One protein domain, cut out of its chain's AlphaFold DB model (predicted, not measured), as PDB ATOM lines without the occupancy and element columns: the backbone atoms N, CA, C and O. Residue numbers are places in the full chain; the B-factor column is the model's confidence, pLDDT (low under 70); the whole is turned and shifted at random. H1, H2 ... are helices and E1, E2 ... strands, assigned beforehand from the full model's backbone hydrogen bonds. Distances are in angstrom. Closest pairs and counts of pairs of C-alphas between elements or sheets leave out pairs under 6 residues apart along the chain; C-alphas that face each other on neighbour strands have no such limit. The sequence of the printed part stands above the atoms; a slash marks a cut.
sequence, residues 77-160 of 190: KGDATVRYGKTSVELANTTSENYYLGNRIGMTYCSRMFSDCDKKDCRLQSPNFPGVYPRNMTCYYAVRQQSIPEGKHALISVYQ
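This is residues 77 to 160 of the 190 residues of an uncharacterized protein of Cimex lectularius (UniProt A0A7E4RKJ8). There is little regular structure: long loops spread round a small patch of two side-by-side strands, E1 and E2, with the one-turn helix H1 apart from E2. Residues 89 to 94 stick out as a free loop. The printed part has 84 residues, with H1, E1 and E2 in that order; E1 and E2 form a parallel sheet. The class is mixed, with 12 residues in named elements; the whole is only just loose, close to compact, with a radius of gyration of the C-alphas of 14.6 A, and spans 43 by 36 by 28 A.

H1, residues 81 to 84, is too short for any O i to N i+4 pair, and its one O i to N i+3 pair is not within hydrogen-bond range. E1, residues 112 to 115, and E2, residues 141 to 144, are parallel neighbours at 15 degrees; N 114 and O 142 are 2.8 A apart, within hydrogen-bond range. Residues 103 to 104 pair antiparallel with residues 112 to 113 of E1.

H1 begins at C-alpha 81 (-3.348, -1.924, 92.466). E1 measures 10.0 A from first to last C-alpha, and E2 9.8 A, ending at C-alpha 144 (-11.733, 21.318, 88.030).

The C-alphas farthest apart, of Ala 92 and Asn 136, are 44.1 A apart. The printed part has no cut; both links, H1 to E1 and E1 to E2, are long. Residues 87 to 97 have pLDDT under 70.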
ATOM      1  N   LYS A  77       3.436  -1.076  86.874       88.75
ATOM      2  CA  LYS A  77       2.344  -0.135  87.162       88.75
ATOM      3  C   LYS A  77       0.985  -0.835  87.310       88.75
ATOM      4  O   LYS A  77       0.209  -0.439  88.172       88.75
ATOM      5  N   GLY A  78       0.719  -1.862  86.498       87.44
ATOM      6  CA  GLY A  78      -0.526  -2.640  86.553       87.44
ATOM      7  C   GLY A  78      -0.687  -3.457  87.839       87.44
ATOM      8  O   GLY A  78      -1.803  -3.626  88.316       87.44
ATOM      9  N   ASP A  79       0.423  -3.873  88.454       90.75
ATOM     10  CA  ASP A  79       0.418  -4.667  89.690       90.75
ATOM     11  C   ASP A  79       0.283  -3.785  90.941       90.75
ATOM     12  O   ASP A  79      -0.083  -4.254  92.021       90.75
ATOM     13  N   ALA A  80       0.552  -2.482  90.814       91.44
ATOM     14  CA  ALA A  80       0.437  -1.492  91.882       91.44
ATOM     15  C   ALA A  80      -1.029  -1.067  92.122       91.44
ATOM     16  O   ALA A  80      -1.373   0.120  92.114       91.44
ATOM     17  N   THR A  81      -1.885  -2.055  92.379       90.00
ATOM     18  CA  THR A  81      -3.348  -1.924  92.466       90.00
ATOM     19  C   THR A  81      -3.823  -0.961  93.551       90.00
ATOM     20  O   THR A  81      -4.777  -0.218  93.343       90.00
ATOM     21  N   VAL A  82      -3.119  -0.890  94.685       89.50
ATOM     22  CA  VAL A  82      -3.426   0.061  95.771       89.50
ATOM     23  C   VAL A  82      -3.327   1.514  95.293       89.50
ATOM     24  O   VAL A  82      -4.101   2.368  95.725       89.50
ATOM     25  N   ARG A  83      -2.376   1.805  94.398       90.06
ATOM     26  CA  ARG A  83      -2.116   3.161  93.909       90.06
ATOM     27  C   ARG A  83      -2.933   3.491  92.670       90.06
ATOM     28  O   ARG A  83      -3.508   4.575  92.618       90.06
ATOM     29  N   TYR A  84      -2.957   2.591  91.689       90.56
ATOM     30  CA  TYR A  84      -3.529   2.854  90.366       90.56
ATOM     31  C   TYR A  84      -4.912   2.238  90.136       90.56
ATOM     32  O   TYR A  84      -5.530   2.561  89.128       90.56
ATOM     33  N   GLY A  85      -5.424   1.428  91.062       88.81
ATOM     34  CA  GLY A  85      -6.655   0.664  90.862       88.81
ATOM     35  C   GLY A  85      -6.396  -0.666  90.154       88.81
ATOM     36  O   GLY A  85      -5.254  -1.015  89.848       88.81
ATOM     37  N   LYS A  86      -7.451  -1.455  89.946       81.88
ATOM     38  CA  LYS A  86      -7.346  -2.756  89.278       81.88
ATOM     39  C   LYS A  86      -7.562  -2.579  87.782       81.88
ATOM     40  O   LYS A  86      -8.571  -2.032  87.347       81.88
ATOM     41  N   THR A  87      -6.641  -3.110  86.985       66.81
ATOM     42  CA  THR A  87      -6.877  -3.294  85.552       66.81
ATOM     43  C   THR A  87      -7.512  -4.669  85.349       66.81
ATOM     44  O   THR A  87      -6.823  -5.685  85.399       66.81
ATOM     45  N   SER A  88      -8.829  -4.723  85.155       61.44
ATOM     46  CA  SER A  88      -9.510  -5.936  84.698       61.44
ATOM     47  C   SER A  88      -9.194  -6.145  83.214       61.44
ATOM     48  O   SER A  88      -9.758  -5.494  82.341       61.44
ATOM     49  N   VAL A  89      -8.248  -7.035  82.914       57.72
ATOM     50  CA  VAL A  89      -7.919  -7.425  81.525       57.72
ATOM     51  C   VAL A  89      -8.954  -8.417  80.959       57.72
ATOM     52  O   VAL A  89      -8.972  -8.676  79.762       57.72
ATOM     53  N   GLU A  90      -9.864  -8.939  81.785       49.75
ATOM     54  CA  GLU A  90     -10.673 -10.114  81.435       49.75
ATOM     55  C   GLU A  90     -12.124  -9.876  81.002       49.75
ATOM     56  O   GLU A  90     -12.838 -10.852  80.811       49.75
ATOM     57  N   LEU A  91     -12.589  -8.650  80.752       49.94
ATOM     58  CA  LEU A  91     -13.905  -8.499  80.119       49.94
ATOM     59  C   LEU A  91     -13.930  -7.302  79.176       49.94
ATOM     60  O   LEU A  91     -13.931  -6.146  79.591       49.94
ATOM     61  N   ALA A  92     -13.972  -7.601  77.879       51.09
ATOM     62  CA  ALA A  92     -14.041  -6.655  76.771       51.09
ATOM     63  C   ALA A  92     -15.351  -5.843  76.711       51.09
ATOM     64  O   ALA A  92     -15.737  -5.402  75.638       51.09
ATOM     65  N   ASN A  93     -16.033  -5.616  77.835       54.91
ATOM     66  CA  ASN A  93     -17.114  -4.653  77.944       54.91
ATOM     67  C   ASN A  93     -17.175  -4.082  79.368       54.91
ATOM     68  O   ASN A  93     -17.481  -4.781  80.330       54.91
ATOM     69  N   THR A  94     -16.969  -2.763  79.428       49.47
ATOM     70  CA  THR A  94     -17.320  -1.807  80.495       49.47
ATOM     71  C   THR A  94     -16.486  -1.768  81.793       49.47
ATOM     72  O   THR A  94     -16.430  -2.704  82.575       49.47
ATOM     73  N   THR A  95     -15.911  -0.570  82.003       54.31
ATOM     74  CA  THR A  95     -15.297   0.031  83.209       54.31
ATOM     75  C   THR A  95     -13.948  -0.512  83.691       54.31
ATOM     76  O   THR A  95     -13.858  -1.343  84.584       54.31
ATOM     77  N   SER A  96     -12.866   0.071  83.163       55.53
ATOM     78  CA  SER A  96     -11.548   0.073  83.812       55.53
ATOM     79  C   SER A  96     -11.644   0.816  85.156       55.53
ATOM     80  O   SER A  96     -11.718   2.044  85.153       55.53
ATOM     81  N   GLU A  97     -11.574   0.104  86.286       66.25
ATOM     82  CA  GLU A  97     -11.488   0.652  87.659       66.25
ATOM     83  C   GLU A  97     -10.103   1.253  87.977       66.25
ATOM     84  O   GLU A  97      -9.546   1.101  89.069       66.25
ATOM     85  N   ASN A  98      -9.493   1.908  86.993       85.06
ATOM     86  CA  ASN A  98      -8.228   2.588  87.190       85.06
ATOM     87  C   ASN A  98      -8.503   3.970  87.774       85.06
ATOM     88  O   ASN A  98      -9.220   4.780  87.181       85.06
ATOM     89  N   TYR A  99      -7.867   4.259  88.904       91.19
ATOM     90  CA  TYR A  99      -7.946   5.572  89.515       91.19
ATOM     91  C   TYR A  99      -7.326   6.616  88.590       91.19
ATOM     92  O   TYR A  99      -6.164   6.521  88.178       91.19
ATOM     93  N   TYR A 100      -8.076   7.675  88.314       93.06
ATOM     94  CA  TYR A 100      -7.527   8.863  87.694       93.06
ATOM     95  C   TYR A 100      -6.824   9.698  88.763       93.06
ATOM     96  O   TYR A 100      -7.446  10.382  89.570       93.06
ATOM     97  N   LEU A 101      -5.493   9.647  88.759       93.44
ATOM     98  CA  LEU A 101      -4.656  10.347  89.737       93.44
ATOM     99  C   LEU A 101      -4.350  11.799  89.349       93.44
ATOM    100  O   LEU A 101      -3.491  12.416  89.966       93.44
ATOM    101  N   GLY A 102      -4.998  12.342  88.315       94.19
ATOM    102  CA  GLY A 102      -4.729  13.688  87.816       94.19
ATOM    103  C   GLY A 102      -3.419  13.811  87.026       94.19
ATOM    104  O   GLY A 102      -2.465  13.038  87.182       94.19
ATOM    105  N   ASN A 103      -3.360  14.837  86.181       94.00
ATOM    106  CA  ASN A 103      -2.182  15.171  85.387       94.00
ATOM    107  C   ASN A 103      -1.191  15.979  86.225       94.00
ATOM    108  O   ASN A 103      -1.578  16.939  86.888       94.00
ATOM    109  N   ARG A 104       0.096  15.623  86.188       92.75
ATOM    110  CA  ARG A 104       1.135  16.383  86.897       92.75
ATOM    111  C   ARG A 104       1.248  17.792  86.312       92.75
ATOM    112  O   ARG A 104       1.373  17.948  85.099       92.75
ATOM    113  N   ILE A 105       1.256  18.803  87.176       93.25
ATOM    114  CA  ILE A 105       1.516  20.188  86.782       93.25
ATOM    115  C   ILE A 105       3.015  20.311  86.479       93.25
ATOM    116  O   ILE A 105       3.852  19.901  87.288       93.25
ATOM    117  N   GLY A 106       3.353  20.812  85.287       87.88
ATOM    118  CA  GLY A 106       4.730  20.884  84.789       87.88
ATOM    119  C   GLY A 106       5.698  21.521  85.789       87.88
ATOM    120  O   GLY A 106       5.316  22.405  86.549       87.88
ATOM    121  N   MET A 107       6.942  21.031  85.811       84.75
ATOM    122  CA  MET A 107       8.017  21.462  86.724       84.75
ATOM    123  C   MET A 107       7.727  21.326  88.230       84.75
ATOM    124  O   MET A 107       8.556  21.720  89.043       84.75
ATOM    125  N   THR A 108       6.605  20.726  88.629       91.19
ATOM    126  CA  THR A 108       6.341  20.393  90.033       91.19
ATOM    127  C   THR A 108       6.664  18.930  90.307       91.19
ATOM    128  O   THR A 108       6.574  18.075  89.422       91.19
ATOM    129  N   TYR A 109       7.027  18.620  91.551       90.25
ATOM    130  CA  TYR A 109       7.272  17.236  91.950       90.25
ATOM    131  C   TYR A 109       5.964  16.441  92.120       90.25
ATOM    132  O   TYR A 109       5.856  15.305  91.657       90.25
ATOM    133  N   CYS A 110       4.967  17.042  92.777       92.06
ATOM    134  CA  CYS A 110       3.749  16.363  93.234       92.06
ATOM    135  C   CYS A 110       2.442  17.097  92.916       92.06
ATOM    136  O   CYS A 110       1.381  16.539  93.183       92.06
ATOM    137  N   SER A 111       2.477  18.322  92.384       94.75
ATOM    138  CA  SER A 111       1.245  19.070  92.125       94.75
ATOM    139  C   SER A 111       0.489  18.450  90.953       94.75
ATOM    140  O   SER A 111       1.092  18.066  89.943       94.75
ATOM    141  N   ARG A 112      -0.836  18.334  91.073       95.69
ATOM    142  CA  ARG A 112      -1.676  17.665  90.072       95.69
ATOM    143  C   ARG A 112      -2.951  18.433  89.758       95.69
ATOM    144  O   ARG A 112      -3.524  19.097  90.616       95.69
ATOM    145  N   MET A 113      -3.395  18.295  88.514       96.06
ATOM    146  CA  MET A 113      -4.649  18.813  87.984       96.06
ATOM    147  C   MET A 113      -5.612  17.654  87.720       96.06
ATOM    148  O   MET A 113      -5.344  16.781  86.891       96.06
ATOM    149  N   PHE A 114      -6.747  17.667  88.402       94.50
ATOM    150  CA  PHE A 114      -7.865  16.760  88.196       94.50
ATOM    151  C   PHE A 114      -8.943  17.477  87.383       94.50
ATOM    152  O   PHE A 114      -9.209  18.659  87.602       94.50
ATOM    153  N   SER A 115      -9.547  16.763  86.434       92.19
ATOM    154  CA  SER A 115     -10.637  17.272  85.607       92.19
ATOM    155  C   SER A 115     -11.730  16.222  85.469       92.19
ATOM    156  O   SER A 115     -11.413  15.050  85.233       92.19
ATOM    157  N   ASP A 116     -12.981  16.671  85.557       90.38
ATOM    158  CA  ASP A 116     -14.172  15.893  85.197       90.38
ATOM    159  C   ASP A 116     -14.300  14.613  86.040       90.38
ATOM    160  O   ASP A 116     -14.420  13.494  85.533       90.38
ATOM    161  N   CYS A 117     -14.203  14.794  87.361       88.31
ATOM    162  CA  CYS A 117     -14.273  13.731  88.369       88.31
ATOM    163  C   CYS A 117     -15.686  13.166  88.573       88.31
ATOM    164  O   CYS A 117     -15.875  12.224  89.331       88.31
ATOM    165  N   ASP A 118     -16.683  13.743  87.905       85.38
ATOM    166  CA  ASP A 118     -18.010  13.155  87.734       85.38
ATOM    167  C   ASP A 118     -18.008  12.005  86.713       85.38
ATOM    168  O   ASP A 118     -18.858  11.121  86.785       85.38
ATOM    169  N   LYS A 119     -17.060  12.019  85.765       87.25
ATOM    170  CA  LYS A 119     -16.911  11.019  84.692       87.25
ATOM    171  C   LYS A 119     -15.731  10.076  84.915       87.25
ATOM    172  O   LYS A 119     -15.694   8.995  84.332       87.25
ATOM    173  N   LYS A 120     -14.742  10.499  85.702       89.00
ATOM    174  CA  LYS A 120     -13.533   9.733  86.027       89.00
ATOM    175  C   LYS A 120     -13.508   9.433  87.516       89.00
ATOM    176  O   LYS A 120     -13.782  10.323  88.315       89.00
ATOM    177  N   ASP A 121     -13.067   8.237  87.885       88.06
ATOM    178  CA  ASP A 121     -12.809   7.891  89.284       88.06
ATOM    179  C   ASP A 121     -11.544   8.610  89.790       88.06
ATOM    180  O   ASP A 121     -10.425   8.094  89.739       88.06
ATOM    181  N   CYS A 122     -11.701   9.875  90.178       90.31
ATOM    182  CA  CYS A 122     -10.612  10.702  90.671       90.31
ATOM    183  C   CYS A 122     -10.193  10.279  92.077       90.31
ATOM    184  O   CYS A 122     -10.940  10.471  93.035       90.31
ATOM    185  N   ARG A 123      -8.937   9.848  92.231       90.62
ATOM    186  CA  ARG A 123      -8.364   9.566  93.552       90.62
ATOM    187  C   ARG A 123      -7.202  10.495  93.855       90.62
ATOM    188  O   ARG A 123      -6.099  10.338  93.333       90.62
ATOM    189  N   LEU A 124      -7.450  11.463  94.732       91.81
ATOM    190  CA  LEU A 124      -6.402  12.311  95.284       91.81
ATOM    191  C   LEU A 124      -5.658  11.528  96.366       91.81
ATOM    192  O   LEU A 124      -6.259  10.994  97.296       91.81
ATOM    193  N   GLN A 125      -4.341  11.446  96.224       90.62
ATOM    194  CA  GLN A 125      -3.465  10.712  97.129       90.62
ATOM    195  C   GLN A 125      -2.321  11.618  97.579       90.62
ATOM    196  O   GLN A 125      -1.927  12.533  96.853       90.62
ATOM    197  N   SER A 126      -1.766  11.361  98.765       90.56
ATOM    198  CA  SER A 126      -0.523  12.009  99.180       90.56
ATOM    199  C   SER A 126       0.625  11.635  98.225       90.56
ATOM    200  O   SER A 126       0.589  10.576  97.583       90.56
ATOM    201  N   PRO A 127       1.671  12.474  98.109       90.88
ATOM    202  CA  PRO A 127       2.860  12.106  97.349       90.88
ATOM    203  C   PRO A 127       3.403  10.767  97.852       90.88
ATOM    204  O   PRO A 127       3.485  10.553  99.056       90.88
ATOM    205  N   ASN A 128       3.781   9.878  96.933       92.31
ATOM    206  CA  ASN A 128       4.311   8.541  97.230       92.31
ATOM    207  C   ASN A 128       3.328   7.514  97.827       92.31
ATOM    208  O   ASN A 128       3.752   6.380  98.028       92.31
ATOM    209  N   PHE A 129       2.043   7.832  98.041       92.50
ATOM    210  CA  PHE A 129       1.056   6.859  98.538       92.50
ATOM    211  C   PHE A 129       1.124   5.518  97.768       92.50
ATOM    212  O   PHE A 129       1.179   5.534  96.531       92.50
ATOM    213  N   PRO A 130       1.118   4.356  98.456       92.25
ATOM    214  CA  PRO A 130       0.934   4.150  99.903       92.25
ATOM    215  C   PRO A 130       2.229   4.197 100.743       92.25
ATOM    216  O   PRO A 130       2.234   3.763 101.890       92.25
ATOM    217  N   GLY A 131       3.340   4.665 100.177       91.62
ATOM    218  CA  GLY A 131       4.620   4.801 100.872       91.62
ATOM    219  C   GLY A 131       4.783   6.114 101.633       91.62
ATOM    220  O   GLY A 131       3.846   6.896 101.812       91.62
ATOM    221  N   VAL A 132       6.014   6.350 102.081       89.25
ATOM    222  CA  VAL A 132       6.407   7.559 102.799       89.25
ATOM    223  C   VAL A 132       6.474   8.751 101.848       89.25
ATOM    224  O   VAL A 132       7.191   8.755 100.847       89.25
ATOM    225  N   TYR A 133       5.741   9.809 102.175       89.19
ATOM    226  CA  TYR A 133       5.798  11.043 101.405       89.19
ATOM    227  C   TYR A 133       7.151  11.753 101.617       89.19
ATOM    228  O   TYR A 133       7.658  11.795 102.747       89.19
ATOM    229  N   PRO A 134       7.747  12.343 100.565       86.62
ATOM    230  CA  PRO A 134       8.934  13.171 100.709       86.62
ATOM    231  C   PRO A 134       8.712  14.339 101.664       86.62
ATOM    232  O   PRO A 134       7.649  14.960 101.697       86.62
ATOM    233  N   ARG A 135       9.743  14.644 102.451       83.19
ATOM    234  CA  ARG A 135       9.743  15.782 103.373       83.19
ATOM    235  C   ARG A 135      10.076  17.073 102.622       83.19
ATOM    236  O   ARG A 135      10.666  17.028 101.547       83.19
ATOM    237  N   ASN A 136       9.732  18.214 103.223       82.81
ATOM    238  CA  ASN A 136      10.104  19.546 102.733       82.81
ATOM    239  C   ASN A 136       9.616  19.840 101.297       82.81
ATOM    240  O   ASN A 136      10.388  20.209 100.414       82.81
ATOM    241  N   MET A 137       8.318  19.634 101.058       86.25
ATOM    242  CA  MET A 137       7.671  19.980  99.794       86.25
ATOM    243  C   MET A 137       6.252  20.494  99.996       86.25
ATOM    244  O   MET A 137       5.559  20.088 100.929       86.25
ATOM    245  N   THR A 138       5.813  21.325  99.057       88.50
ATOM    246  CA  THR A 138       4.436  21.810  98.962       88.50
ATOM    247  C   THR A 138       3.826  21.307  97.661       88.50
ATOM    248  O   THR A 138       4.377  21.528  96.582       88.50
ATOM    249  N   CYS A 139       2.682  20.632  97.763       91.81
ATOM    250  CA  CYS A 139       1.943  20.096  96.623       91.81
ATOM    251  C   CYS A 139       0.628  20.850  96.465       91.81
ATOM    252  O   CYS A 139      -0.117  21.002  97.432       91.81
ATOM    253  N   TYR A 140       0.317  21.265  95.240       94.44
ATOM    254  CA  TYR A 140      -0.965  21.879  94.908       94.44
ATOM    255  C   TYR A 140      -1.822  20.891  94.122       94.44
ATOM    256  O   TYR A 140      -1.404  20.382  93.082       94.44
ATOM    257  N   TYR A 141      -3.034  20.639  94.605       94.12
ATOM    258  CA  TYR A 141      -4.020  19.826  93.904       94.12
ATOM    259  C   TYR A 141      -5.142  20.729  93.414       94.12
ATOM    260  O   TYR A 141      -5.864  21.322  94.210       94.12
ATOM    261  N   ALA A 142      -5.271  20.856  92.098       93.44
ATOM    262  CA  ALA A 142      -6.338  21.620  91.474       93.44
ATOM    263  C   ALA A 142      -7.404  20.651  90.963       93.44
ATOM    264  O   ALA A 142      -7.114  19.809  90.117       93.44
ATOM    265  N   VAL A 143      -8.629  20.764  91.475       91.44
ATOM    266  CA  VAL A 143      -9.778  19.962  91.035       91.44
ATOM    267  C   VAL A 143     -10.700  20.865  90.230       91.44
ATOM    268  O   VAL A 143     -11.151  21.893  90.732       91.44
ATOM    269  N   ARG A 144     -10.933  20.520  88.963       89.81
ATOM    270  CA  ARG A 144     -11.733  21.318  88.030       89.81
ATOM    271  C   ARG A 144     -12.857  20.486  87.431       89.81
ATOM    272  O   ARG A 144     -12.683  19.306  87.146       89.81
ATOM    273  N   GLN A 145     -13.984  21.135  87.189       88.19
ATOM    274  CA  GLN A 145     -15.123  20.563  86.487       88.19
ATOM    275  C   GLN A 145     -15.414  21.448  85.277       88.19
ATOM    276  O   GLN A 145     -15.676  22.634  85.466       88.19
ATOM    277  N   GLN A 146     -15.322  20.915  84.053       87.56
ATOM    278  CA  GLN A 146     -15.562  21.733  82.857       87.56
ATOM    279  C   GLN A 146     -17.053  22.017  82.656       87.56
ATOM    280  O   GLN A 146     -17.438  23.160  82.432       87.56
ATOM    281  N   SER A 147     -17.891  20.984  82.770       88.50
ATOM    282  CA  SER A 147     -19.350  21.097  82.700       88.50
ATOM    283  C   SER A 147     -19.958  20.697  84.037       88.50
ATOM    284  O   SER A 147     -19.815  19.545  84.449       88.50
ATOM    285  N   ILE A 148     -20.634  21.621  84.715       84.31
ATOM    286  CA  ILE A 148     -21.352  21.316  85.957       84.31
ATOM    287  C   ILE A 148     -22.659  20.608  85.573       84.31
ATOM    288  O   ILE A 148     -23.446  21.199  84.833       84.31
ATOM    289  N   PRO A 149     -22.904  19.361  86.021       83.56
ATOM    290  CA  PRO A 149     -24.184  18.708  85.772       83.56
ATOM    291  C   PRO A 149     -25.329  19.507  86.401       83.56
ATOM    292  O   PRO A 149     -25.180  20.040  87.503       83.56
ATOM    293  N   GLU A 150     -26.467  19.575  85.715       88.75
ATOM    294  CA  GLU A 150     -27.618  20.355  86.169       88.75
ATOM    295  C   GLU A 150     -28.057  19.941  87.584       88.75
ATOM    296  O   GLU A 150     -28.117  18.755  87.917       88.75
ATOM    297  N   GLY A 151     -28.296  20.935  88.443       88.88
ATOM    298  CA  GLY A 151     -28.696  20.727  89.837       88.88
ATOM    299  C   GLY A 151     -27.623  20.124  90.754       88.88
ATOM    300  O   GLY A 151     -27.926  19.827  91.908       88.88
ATOM    301  N   LYS A 152     -26.380  19.925  90.291       85.12
ATOM    302  CA  LYS A 152     -25.285  19.391  91.119       85.12
ATOM    303  C   LYS A 152     -24.302  20.476  91.551       85.12
ATOM    304  O   LYS A 152     -24.034  21.434  90.833       85.12
ATOM    305  N   HIS A 153     -23.695  20.259  92.715       81.31
ATOM    306  CA  HIS A 153     -22.604  21.072  93.249       81.31
ATOM    307  C   HIS A 153     -21.359  20.209  93.460       81.31
ATOM    308  O   HIS A 153     -21.458  19.002  93.686       81.31
ATOM    309  N   ALA A 154     -20.179  20.824  93.386       77.12
ATOM    310  CA  ALA A 154     -18.932  20.123  93.660       77.12
ATOM    311  C   ALA A 154     -18.853  19.724  95.142       77.12
ATOM    312  O   ALA A 154     -19.051  20.556  96.027       77.12
ATOM    313  N   LEU A 155     -18.514  18.462  95.400       79.50
ATOM    314  CA  LEU A 155     -18.258  17.926  96.732       79.50
ATOM    315  C   LEU A 155     -16.893  17.238  96.724       79.50
ATOM    316  O   LEU A 155     -16.629  16.388  95.878       79.50
ATOM    317  N   ILE A 156     -16.037  17.592  97.679       76.19
ATOM    318  CA  ILE A 156     -14.802  16.854  97.949       76.19
ATOM    319  C   ILE A 156     -15.066  15.986  99.174       76.19
ATOM    320  O   ILE A 156     -15.297  16.508 100.262       76.19
ATOM    321  N   SER A 157     -15.029  14.666  98.993       74.38
ATOM    322  CA  SER A 157     -15.050  13.714 100.103       74.38
ATOM    323  C   SER A 157     -13.620  13.349 100.484       74.38
ATOM    324  O   SER A 157     -12.801  13.030  99.620       74.38
ATOM    325  N   VAL A 158     -13.310  13.405 101.776       73.88
ATOM    326  CA  VAL A 158     -12.021  12.969 102.320       73.88
ATOM    327  C   VAL A 158     -12.259  11.669 103.068       73.88
ATOM    328  O   VAL A 158     -13.015  11.639 104.033       73.88
ATOM    329  N   TYR A 159     -11.602  10.598 102.626       73.56
ATOM    330  CA  TYR A 159     -11.660   9.307 103.296       73.56
ATOM    331  C   TYR A 159     -10.385   9.062 104.097       73.56
ATOM    332  O   TYR A 159      -9.277   9.082 103.561       73.56
ATOM    333  N   GLN A 160     -10.567   8.794 105.382       75.81
ATOM    334  CA  GLN A 160      -9.537   8.319 106.285       75.81
ATOM    335  C   GLN A 160     -10.216   7.361 107.255       75.81
ATOM    336  O   GLN A 160     -11.139   7.763 107.958       75.81
TER     337      GLN A 160